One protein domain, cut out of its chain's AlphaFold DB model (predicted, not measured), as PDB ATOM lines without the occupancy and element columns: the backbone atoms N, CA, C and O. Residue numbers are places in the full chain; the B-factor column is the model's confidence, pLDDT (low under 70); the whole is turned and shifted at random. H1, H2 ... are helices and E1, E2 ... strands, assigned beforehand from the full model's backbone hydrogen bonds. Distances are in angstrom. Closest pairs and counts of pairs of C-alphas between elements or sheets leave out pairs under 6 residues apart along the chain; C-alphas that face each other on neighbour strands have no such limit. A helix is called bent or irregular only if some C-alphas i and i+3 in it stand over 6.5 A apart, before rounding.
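What this domain is: This is residues 106 to 183 of the 280 residues of an uncharacterized protein of Micromonas commoda (strain RCC299 / NOUM17 / CCMP2709) (UniProt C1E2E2). A strongly twisted sheet of five strands curls round the longest helix, H3, while H2 covers the sheet near its E2 edge and H1 lies between the two helices. The three helices are on one face of the sheet and the other face is bare, which gives two layers. The printed part has 78 residues, with E1, H1, H2, E2, E3, E4, H3 and E5 in that order along the chain; the sheet runs E2, E3, E4, E1, E5, antiparallel throughout. The class is mixed, helices and strands, and the whole is compact and rounded, with a radius of gyration of the C-alphas of 10.6 A and spans of 27 by 21 by 19 A.

How they stand to each other: E2, residues 139 to 145, E3, residues 148 to 155, and E4, residues 158 to 164, form a meander, each strand the antiparallel neighbour of the one before; N 143 and O 150 are 2.9 A apart, and N 153 and O 160 2.8 A, within hydrogen-bond range. E1, residues 106 to 111, is the neighbour of E4, with N 108 and O 161 at 2.8 A, and of the edge strand E5, residues 179 to 181, with N 109 and O 180 at 2.8 A. E4, H3, residues 165 to 178, and E5 form a split strand-helix-strand unit, two strands running the same way with E1 between them, and its crossover is right-handed. H1, residues 114 to 121, touches H3 at a steep tilt of 39 degrees, opposite ways; their closest C-alphas, of Ala 118 and Gly 175, are 4.5 A apart. H1 and H2, residues 126 to 133, form a helical hairpin and only just touch, with 3 pairs of C-alphas within 8 A, the closest those of Val 116 and Ile 129 at 7.2 A. H2 runs along the strands at a height over the sheet of 9.0 A, and H2 and H3 are apart. Every O i to N i+4 pair is within hydrogen-bond range in H1 and H2, and 8 of 10 are in H3.

Where its parts are: E3 is 22.2 A long, E4 19.3 A, E2 18.8 A and E1 16.0 A, from first to last C-alpha. E1 begins at C-alpha 106 (149.104, 168.879, 170.255), and E5 ends at C-alpha 181 (145.743, 172.931, 175.170). H3, 17.5 A long, is irregular: C-alphas 174 and 177 are 9.4 A apart.

The domain as a whole: The two C-alphas farthest apart, of Glu 127 and Ala 183, are 28.3 A apart. The printed part has no cut, its links between named elements are tight, and no printed residue has a pLDDT under 70.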
ATOM      1  N   ARG A 106     150.208 168.166 169.611       94.62
ATOM      2  CA  ARG A 106     149.104 168.879 170.255       94.62
ATOM      3  C   ARG A 106     148.667 170.095 169.469       94.62
ATOM      4  O   ARG A 106     149.457 170.755 168.786       94.62
ATOM      5  N   VAL A 107     147.386 170.400 169.619       95.56
ATOM      6  CA  VAL A 107     146.744 171.601 169.098       95.56
ATOM      7  C   VAL A 107     146.608 172.591 170.248       95.56
ATOM      8  O   VAL A 107     145.937 172.318 171.235       95.56
ATOM      9  N   LEU A 108     147.225 173.761 170.125       96.31
ATOM     10  CA  LEU A 108     147.218 174.798 171.149       96.31
ATOM     11  C   LEU A 108     146.541 176.069 170.644       96.31
ATOM     12  O   LEU A 108     146.708 176.489 169.496       96.31
ATOM     13  N   ARG A 109     145.843 176.754 171.546       95.81
ATOM     14  CA  ARG A 109     145.359 178.118 171.353       95.81
ATOM     15  C   ARG A 109     146.180 179.073 172.207       95.81
ATOM     16  O   ARG A 109     146.103 179.030 173.430       95.81
ATOM     17  N   LEU A 110     146.912 179.972 171.559       95.69
ATOM     18  CA  LEU A 110     147.683 181.024 172.222       95.69
ATOM     19  C   LEU A 110     146.932 182.349 172.104       95.69
ATOM     20  O   LEU A 110     146.631 182.788 170.995       95.69
ATOM     21  N   ALA A 111     146.626 183.011 173.216       92.56
ATOM     22  CA  ALA A 111     145.884 184.268 173.198       92.56
ATOM     23  C   ALA A 111     146.352 185.255 174.273       92.56
ATOM     24  O   ALA A 111     146.831 184.889 175.343       92.56
ATOM     25  N   GLY A 112     146.155 186.543 173.987       85.50
ATOM     26  CA  GLY A 112     146.490 187.625 174.908       85.50
ATOM     27  C   GLY A 112     147.992 187.942 174.995       85.50
ATOM     28  O   GLY A 112     148.791 187.430 174.211       85.50
ATOM     29  N   PRO A 113     148.387 188.823 175.934       78.12
ATOM     30  CA  PRO A 113     149.757 189.337 176.027       78.12
ATOM     31  C   PRO A 113     150.826 188.260 176.265       78.12
ATOM     32  O   PRO A 113     151.939 188.404 175.775       78.12
ATOM     33  N   GLY A 114     150.479 187.171 176.962       86.00
ATOM     34  CA  GLY A 114     151.409 186.080 177.274       86.00
ATOM     35  C   GLY A 114     151.753 185.166 176.093       86.00
ATOM     36  O   GLY A 114     152.694 184.386 176.194       86.00
ATOM     37  N   ALA A 115     151.046 185.263 174.960       90.50
ATOM     38  CA  ALA A 115     151.312 184.432 173.783       90.50
ATOM     39  C   ALA A 115     152.712 184.675 173.191       90.50
ATOM     40  O   ALA A 115     153.411 183.733 172.829       90.50
ATOM     41  N   VAL A 116     153.134 185.941 173.121       91.69
ATOM     42  CA  VAL A 116     154.461 186.317 172.603       91.69
ATOM     43  C   VAL A 116     155.567 185.841 173.540       91.69
ATOM     44  O   VAL A 116     156.590 185.340 173.080       91.69
ATOM     45  N   ASP A 117     155.360 185.976 174.848       90.88
ATOM     46  CA  ASP A 117     156.342 185.545 175.842       90.88
ATOM     47  C   ASP A 117     156.482 184.018 175.863       90.88
ATOM     48  O   ASP A 117     157.601 183.517 175.962       90.88
ATOM     49  N   ALA A 118     155.379 183.284 175.670       94.31
ATOM     50  CA  ALA A 118     155.400 181.832 175.517       94.31
ATOM     51  C   ALA A 118     156.242 181.395 174.309       94.31
ATOM     52  O   ALA A 118     157.103 180.533 174.448       94.31
ATOM     53  N   LEU A 119     156.048 182.032 173.146       95.25
ATOM     54  CA  LEU A 119     156.834 181.742 171.942       95.25
ATOM     55  C   LEU A 119     158.330 182.016 172.153       95.25
ATOM     56  O   LEU A 119     159.156 181.173 171.816       95.25
ATOM     57  N   LYS A 120     158.686 183.156 172.760       93.81
ATOM     58  CA  LYS A 120     160.090 183.495 173.066       93.81
ATOM     59  C   LYS A 120     160.728 182.498 174.025       93.81
ATOM     60  O   LYS A 120     161.870 182.102 173.832       93.81
ATOM     61  N   ALA A 121     160.000 182.113 175.068       91.75
ATOM     62  CA  ALA A 121     160.477 181.155 176.058       91.75
ATOM     63  C   ALA A 121     160.637 179.741 175.481       91.75
ATOM     64  O   ALA A 121     161.458 178.982 175.985       91.75
ATOM     65  N   ALA A 122     159.884 179.410 174.430       93.44
ATOM     66  CA  ALA A 122     160.032 178.183 173.656       93.44
ATOM     67  C   ALA A 122     161.088 178.288 172.535       93.44
ATOM     68  O   ALA A 122     161.200 177.370 171.735       93.44
ATOM     69  N   GLY A 123     161.847 179.387 172.446       93.81
ATOM     70  CA  GLY A 123     162.982 179.517 171.525       93.81
ATOM     71  C   GLY A 123     162.724 180.333 170.254       93.81
ATOM     72  O   GLY A 123     163.658 180.532 169.481       93.81
ATOM     73  N   ALA A 124     161.516 180.869 170.035       94.94
ATOM     74  CA  ALA A 124     161.257 181.716 168.868       94.94
ATOM     75  C   ALA A 124     162.090 183.004 168.910       94.94
ATOM     76  O   ALA A 124     162.161 183.695 169.937       94.94
ATOM     77  N   THR A 125     162.654 183.391 167.764       94.50
ATOM     78  CA  THR A 125     163.347 184.673 167.647       94.50
ATOM     79  C   THR A 125     162.353 185.836 167.589       94.50
ATOM     80  O   THR A 125     161.183 185.683 167.236       94.50
ATOM     81  N   GLY A 126     162.817 187.043 167.932       92.88
ATOM     82  CA  GLY A 126     161.992 188.247 167.785       92.88
ATOM     83  C   GLY A 126     161.571 188.497 166.333       92.88
ATOM     84  O   GLY A 126     160.443 188.913 166.099       92.88
ATOM     85  N   GLU A 127     162.448 188.183 165.375       94.19
ATOM     86  CA  GLU A 127     162.177 188.331 163.943       94.19
ATOM     87  C   GLU A 127     161.065 187.385 163.476       94.19
ATOM     88  O   GLU A 127     160.137 187.832 162.803       94.19
ATOM     89  N   ASP A 128     161.094 186.118 163.901       94.12
ATOM     90  CA  ASP A 128     160.064 185.137 163.536       94.12
ATOM     91  C   ASP A 128     158.695 185.508 164.113       94.12
ATOM     92  O   ASP A 128     157.668 185.407 163.436       94.12
ATOM     93  N   ILE A 129     158.672 185.986 165.361       93.50
ATOM     94  CA  ILE A 129     157.439 186.447 166.005       93.50
ATOM     95  C   ILE A 129     156.899 187.680 165.285       93.50
ATOM     96  O   ILE A 129     155.707 187.730 164.988       93.50
ATOM     97  N   ASP A 130     157.744 188.665 164.984       93.75
ATOM     98  CA  ASP A 130     157.322 189.874 164.281       93.75
ATOM     99  C   ASP A 130     156.805 189.535 162.873       93.75
ATOM    100  O   ASP A 130     155.757 190.041 162.461       93.75
ATOM    101  N   ALA A 131     157.473 188.622 162.163       94.44
ATOM    102  CA  ALA A 131     157.044 188.131 160.857       94.44
ATOM    103  C   ALA A 131     155.700 187.389 160.926       94.44
ATOM    104  O   ALA A 131     154.843 187.598 160.064       94.44
ATOM    105  N   LEU A 132     155.480 186.556 161.949       94.38
ATOM    106  CA  LEU A 132     154.206 185.874 162.175       94.38
ATOM    107  C   LEU A 132     153.093 186.869 162.522       94.38
ATOM    108  O   LEU A 132     152.016 186.807 161.939       94.38
ATOM    109  N   MET A 133     153.342 187.803 163.438       91.00
ATOM    110  CA  MET A 133     152.342 188.768 163.908       91.00
ATOM    111  C   MET A 133     152.017 189.846 162.867       91.00
ATOM    112  O   MET A 133     150.928 190.421 162.899       91.00
ATOM    113  N   ALA A 134     152.925 190.104 161.922       93.56
ATOM    114  CA  ALA A 134     152.654 190.934 160.753       93.56
ATOM    115  C   ALA A 134     151.666 190.272 159.776       93.56
ATOM    116  O   ALA A 134     151.066 190.962 158.945       93.56
ATOM    117  N   LYS A 135     151.464 188.949 159.865       92.38
ATOM    118  CA  LYS A 135     150.467 188.245 159.058       92.38
ATOM    119  C   LYS A 135     149.063 188.511 159.602       92.38
ATOM    120  O   LYS A 135     148.813 188.516 160.804       92.38
ATOM    121  N   GLY A 136     148.120 188.729 158.687       88.62
ATOM    122  CA  GLY A 136     146.706 188.871 159.029       88.62
ATOM    123  C   GLY A 136     146.034 187.527 159.356       88.62
ATOM    124  O   GLY A 136     146.609 186.470 159.094       88.62
ATOM    125  N   PRO A 137     144.793 187.546 159.877       91.31
ATOM    126  CA  PRO A 137     144.005 186.333 160.084       91.31
ATOM    127  C   PRO A 137     143.900 185.466 158.818       91.31
ATOM    128  O   PRO A 137     143.773 186.002 157.717       91.31
ATOM    129  N   GLY A 138     143.925 184.137 158.967       91.12
ATOM    130  CA  GLY A 138     143.902 183.197 157.828       91.12
ATOM    131  C   GLY A 138     145.285 182.889 157.234       91.12
ATOM    132  O   GLY A 138     145.400 182.223 156.202       91.12
ATOM    133  N   ARG A 139     146.351 183.388 157.864       94.69
ATOM    134  CA  ARG A 139     147.752 183.179 157.474       94.69
ATOM    135  C   ARG A 139     148.558 182.640 158.649       94.69
ATOM    136  O   ARG A 139     148.068 182.604 159.771       94.69
ATOM    137  N   GLY A 140     149.791 182.232 158.390       94.25
ATOM    138  CA  GLY A 140     150.657 181.624 159.388       94.25
ATOM    139  C   GLY A 140     152.074 181.438 158.870       94.25
ATOM    140  O   GLY A 140     152.413 181.907 157.778       94.25
ATOM    141  N   ALA A 141     152.887 180.764 159.667       93.50
ATOM    142  CA  ALA A 141     154.224 180.325 159.305       93.50
ATOM    143  C   ALA A 141     154.615 179.093 160.130       93.50
ATOM    144  O   ALA A 141     154.124 178.936 161.254       93.50
ATOM    145  N   PRO A 142     155.509 178.242 159.607       93.88
ATOM    146  CA  PRO A 142     156.267 177.351 160.464       93.88
ATOM    147  C   PRO A 142     157.192 178.168 161.373       93.88
ATOM    148  O   PRO A 142     157.700 179.214 160.965       93.88
ATOM    149  N   LEU A 143     157.404 177.686 162.593       94.62
ATOM    150  CA  LEU A 143     158.370 178.233 163.537       94.62
ATOM    151  C   LEU A 143     159.298 177.117 163.996       94.62
ATOM    152  O   LEU A 143     158.834 176.037 164.366       94.62
ATOM    153  N   ASP A 144     160.594 177.398 164.003       93.81
ATOM    154  CA  ASP A 144     161.602 176.513 164.572       93.81
ATOM    155  C   ASP A 144     161.791 176.881 166.048       93.81
ATOM    156  O   ASP A 144     162.271 177.967 166.375       93.81
ATOM    157  N   LEU A 145     161.330 175.999 166.937       95.12
ATOM    158  CA  LEU A 145     161.358 176.171 168.388       95.12
ATOM    159  C   LEU A 145     162.318 175.168 169.034       95.12
ATOM    160  O   LEU A 145     162.720 174.168 168.429       95.12
ATOM    161  N   ASP A 146     162.649 175.406 170.299       92.50
ATOM    162  CA  ASP A 146     163.389 174.448 171.110       92.50
ATOM    163  C   ASP A 146     162.567 173.155 171.231       92.50
ATOM    164  O   ASP A 146     161.473 173.134 171.793       92.50
ATOM    165  N   GLY A 147     163.102 172.059 170.690       88.31
ATOM    166  CA  GLY A 147     162.445 170.749 170.697       88.31
ATOM    167  C   GLY A 147     161.703 170.386 169.410       88.31
ATOM    168  O   GLY A 147     161.244 169.253 169.301       88.31
ATOM    169  N   GLY A 148     161.620 171.286 168.425       91.94
ATOM    170  CA  GLY A 148     161.121 170.942 167.095       91.94
ATOM    171  C   GLY A 148     160.414 172.076 166.366       91.94
ATOM    172  O   GLY A 148     160.121 173.138 166.916       91.94
ATOM    173  N   ARG A 149     160.109 171.817 165.096       93.69
ATOM    174  CA  ARG A 149     159.322 172.722 164.265       93.69
ATOM    175  C   ARG A 149     157.832 172.576 164.571       93.69
ATOM    176  O   ARG A 149     157.323 171.466 164.699       93.69
ATOM    177  N   CYS A 150     157.121 173.695 164.644       94.50
ATOM    178  CA  CYS A 150     155.664 173.738 164.743       94.50
ATOM    179  C   CYS A 150     155.063 174.580 163.611       94.50
ATOM    180  O   CYS A 150     155.776 175.318 162.929       94.50
ATOM    181  N   ALA A 151     153.747 174.496 163.418       94.62
ATOM    182  CA  ALA A 151     153.014 175.415 162.550       94.62
ATOM    183  C   ALA A 151     152.166 176.363 163.400       94.62
ATOM    184  O   ALA A 151     151.402 175.924 164.260       94.62
ATOM    185  N   ALA A 152     152.296 177.669 163.158       95.38
ATOM    186  CA  ALA A 152     151.560 178.707 163.864       95.38
ATOM    187  C   ALA A 152     150.680 179.506 162.895       95.38
ATOM    188  O   ALA A 152     151.147 180.056 161.896       95.38
ATOM    189  N   HIS A 153     149.395 179.604 163.215       94.25
ATOM    190  CA  HIS A 153     148.364 180.196 162.371       94.25
ATOM    191  C   HIS A 153     147.664 181.347 163.092       94.25
ATOM    192  O   HIS A 153     147.106 181.185 164.176       94.25
ATOM    193  N   VAL A 154     147.652 182.522 162.475       93.88
ATOM    194  CA  VAL A 154     147.017 183.730 163.005       93.88
ATOM    195  C   VAL A 154     145.504 183.641 162.839       93.88
ATOM    196  O   VAL A 154     144.980 183.623 161.727       93.88
ATOM    197  N   GLN A 155     144.778 183.665 163.951       90.56
ATOM    198  CA  GLN A 155     143.320 183.762 163.970       90.56
ATOM    199  C   GLN A 155     142.876 185.075 164.623       90.56
ATOM    200  O   GLN A 155     143.658 185.799 165.242       90.56
ATOM    201  N   ALA A 156     141.581 185.380 164.538       84.56
ATOM    202  CA  ALA A 156     141.015 186.510 165.261       84.56
ATOM    203  C   ALA A 156     141.267 186.352 166.776       84.56
ATOM    204  O   ALA A 156     140.759 185.429 167.411       84.56
ATOM    205  N   GLY A 157     142.085 187.238 167.350       84.31
ATOM    206  CA  GLY A 157     142.351 187.290 168.792       84.31
ATOM    207  C   GLY A 157     143.410 186.321 169.336       84.31
ATOM    208  O   GLY A 157     143.523 186.212 170.554       84.31
ATOM    209  N   GLY A 158     144.179 185.630 168.487       92.31
ATOM    210  CA  GLY A 158     145.254 184.743 168.951       92.31
ATOM    211  C   GLY A 158     145.833 183.850 167.855       92.31
ATOM    212  O   GLY A 158     145.463 183.974 166.690       92.31
ATOM    213  N   LEU A 159     146.672 182.895 168.236       95.06
ATOM    214  CA  LEU A 159     147.287 181.909 167.350       95.06
ATOM    215  C   LEU A 159     146.684 180.517 167.584       95.06
ATOM    216  O   LEU A 159     146.349 180.164 168.714       95.06
ATOM    217  N   LEU A 160     146.511 179.747 166.517       94.56
ATOM    218  CA  LEU A 160     146.339 178.298 166.564       94.56
ATOM    219  C   LEU A 160     147.701 177.683 166.243       94.56
ATOM    220  O   LEU A 160     148.283 178.026 165.216       94.56
ATOM    221  N   VAL A 161     148.218 176.825 167.112       95.62
ATOM    222  CA  VAL A 161     149.545 176.223 166.959       95.62
ATOM    223  C   VAL A 161     149.404 174.707 166.961       95.62
ATOM    224  O   VAL A 161     148.812 174.160 167.883       95.62
ATOM    225  N   THR A 162     149.953 174.033 165.956       95.31
ATOM    226  CA  THR A 162     150.125 172.572 165.956       95.31
ATOM    227  C   THR A 162     151.597 172.271 166.181       95.31
ATOM    228  O   THR A 162     152.439 172.689 165.378       95.31
ATOM    229  N   ALA A 163     151.924 171.590 167.275       95.38
ATOM    230  CA  ALA A 163     153.303 171.387 167.710       95.38
ATOM    231  C   ALA A 163     153.549 169.950 168.197       95.38
ATOM    232  O   ALA A 163     152.622 169.347 168.744       95.38
ATOM    233  N   PRO A 164     154.776 169.412 168.061       93.88
ATOM    234  CA  PRO A 164     155.159 168.167 168.723       93.88
ATOM    235  C   PRO A 164     154.965 168.280 170.239       93.88
ATOM    236  O   PRO A 164     155.123 169.373 170.794       93.88
ATOM    237  N   ALA A 165     154.680 167.169 170.920       92.38
ATOM    238  CA  ALA A 165     154.374 167.157 172.355       92.38
ATOM    239  C   ALA A 165     155.405 167.923 173.214       92.38
ATOM    240  O   ALA A 165     155.023 168.744 174.043       92.38
ATOM    241  N   ALA A 166     156.705 167.754 172.944       92.50
ATOM    242  CA  ALA A 166     157.770 168.448 173.676       92.50
ATOM    243  C   ALA A 166     157.711 169.983 173.536       92.50
ATOM    244  O   ALA A 166     157.873 170.715 174.515       92.50
ATOM    245  N   VAL A 167     157.444 170.476 172.323       95.50
ATOM    246  CA  VAL A 167     157.281 171.911 172.044       95.50
ATOM    247  C   VAL A 167     155.991 172.424 172.682       95.50
ATOM    248  O   VAL A 167     155.967 173.512 173.258       95.50
ATOM    249  N   ALA A 168     154.919 171.633 172.619       95.19
ATOM    250  CA  ALA A 168     153.644 171.984 173.225       95.19
ATOM    251  C   ALA A 168     153.749 172.122 174.752       95.19
ATOM    252  O   ALA A 168     153.267 173.109 175.309       95.19
ATOM    253  N   ASP A 169     154.451 171.201 175.416       93.75
ATOM    254  CA  ASP A 169     154.725 171.261 176.854       93.75
ATOM    255  C   ASP A 169     155.546 172.501 177.228       93.75
ATOM    256  O   ASP A 169     155.250 173.172 178.223       93.75
ATOM    257  N   ALA A 170     156.555 172.850 176.422       94.12
ATOM    258  CA  ALA A 170     157.353 174.056 176.626       94.12
ATOM    259  C   ALA A 170     156.497 175.329 176.513       94.12
ATOM    260  O   ALA A 170     156.563 176.198 177.389       94.12
ATOM    261  N   LEU A 171     155.647 175.411 175.483       95.19
ATOM    262  CA  LEU A 171     154.716 176.521 175.284       95.19
ATOM    263  C   LEU A 171     153.723 176.631 176.444       95.19
ATOM    264  O   LEU A 171     153.595 177.708 177.026       95.19
ATOM    265  N   ALA A 172     153.061 175.535 176.823       93.31
ATOM    266  CA  ALA A 172     152.084 175.511 177.911       93.31
ATOM    267  C   ALA A 172     152.708 175.935 179.248       93.31
ATOM    268  O   ALA A 172     152.160 176.779 179.963       93.31
ATOM    269  N   LYS A 173     153.905 175.425 179.555       91.81
ATOM    270  CA  LYS A 173     154.652 175.785 180.765       91.81
ATOM    271  C   LYS A 173     155.031 177.266 180.801       91.81
ATOM    272  O   LYS A 173     154.997 177.868 181.873       91.81
ATOM    273  N   ALA A 174     155.421 177.842 179.666       90.81
ATOM    274  CA  ALA A 174     155.835 179.238 179.591       90.81
ATOM    275  C   ALA A 174     154.654 180.220 179.576       90.81
ATOM    276  O   ALA A 174     154.735 181.287 180.183       90.81
ATOM    277  N   GLY A 175     153.571 179.874 178.879       88.00
ATOM    278  CA  GLY A 175     152.431 180.761 178.667       88.00
ATOM    279  C   GLY A 175     151.366 180.723 179.760       88.00
ATOM    280  O   GLY A 175     150.604 181.685 179.873       88.00
ATOM    281  N   GLY A 176     151.295 179.653 180.561       89.19
ATOM    282  CA  GLY A 176     150.251 179.487 181.577       89.19
ATOM    283  C   GLY A 176     148.857 179.691 180.976       89.19
ATOM    284  O   GLY A 176     148.545 179.132 179.931       89.19
ATOM    285  N   ASP A 177     148.054 180.575 181.571       89.75
ATOM    286  CA  ASP A 177     146.682 180.872 181.123       89.75
ATOM    287  C   ASP A 177     146.579 181.449 179.693       89.75
ATOM    288  O   ASP A 177     145.490 181.494 179.117       89.75
ATOM    289  N   ALA A 178     147.689 181.920 179.107       92.62
ATOM    290  CA  ALA A 178     147.720 182.395 177.724       92.62
ATOM    291  C   ALA A 178     147.737 181.252 176.696       92.62
ATOM    292  O   ALA A 178     147.498 181.502 175.514       92.62
ATOM    293  N   VAL A 179     148.031 180.021 177.127       95.19
ATOM    294  CA  VAL A 179     148.098 178.821 176.289       95.19
ATOM    295  C   VAL A 179     147.017 177.859 176.755       95.19
ATOM    296  O   VAL A 179     147.058 177.338 177.865       95.19
ATOM    297  N   LYS A 180     146.046 177.601 175.887       95.19
ATOM    298  CA  LYS A 180     145.052 176.556 176.103       95.19
ATOM    299  C   LYS A 180     145.403 175.356 175.233       95.19
ATOM    300  O   LYS A 180     145.433 175.489 174.011       95.19
ATOM    301  N   ASP A 181     145.631 174.213 175.865       94.12
ATOM    302  CA  ASP A 181     145.743 172.931 175.170       94.12
ATOM    303  C   ASP A 181     144.351 172.459 174.727       94.12
ATOM    304  O   ASP A 181     143.374 172.577 175.473       94.12
ATOM    305  N   LEU A 182     144.250 172.023 173.474       92.19
ATOM    306  CA  LEU A 182     143.030 171.539 172.837       92.19
ATOM    307  C   LEU A 182     143.147 170.066 172.424       92.19
ATOM    308  O   LEU A 182     142.245 169.590 171.745       92.19
ATOM    309  N   ALA A 183     144.211 169.350 172.806       83.25
ATOM    310  CA  ALA A 183     144.418 167.954 172.411       83.25
ATOM    311  C   ALA A 183     143.246 167.032 172.807       83.25
ATOM    312  O   ALA A 183     142.810 166.234 171.994       83.25
TER     313      ALA A 183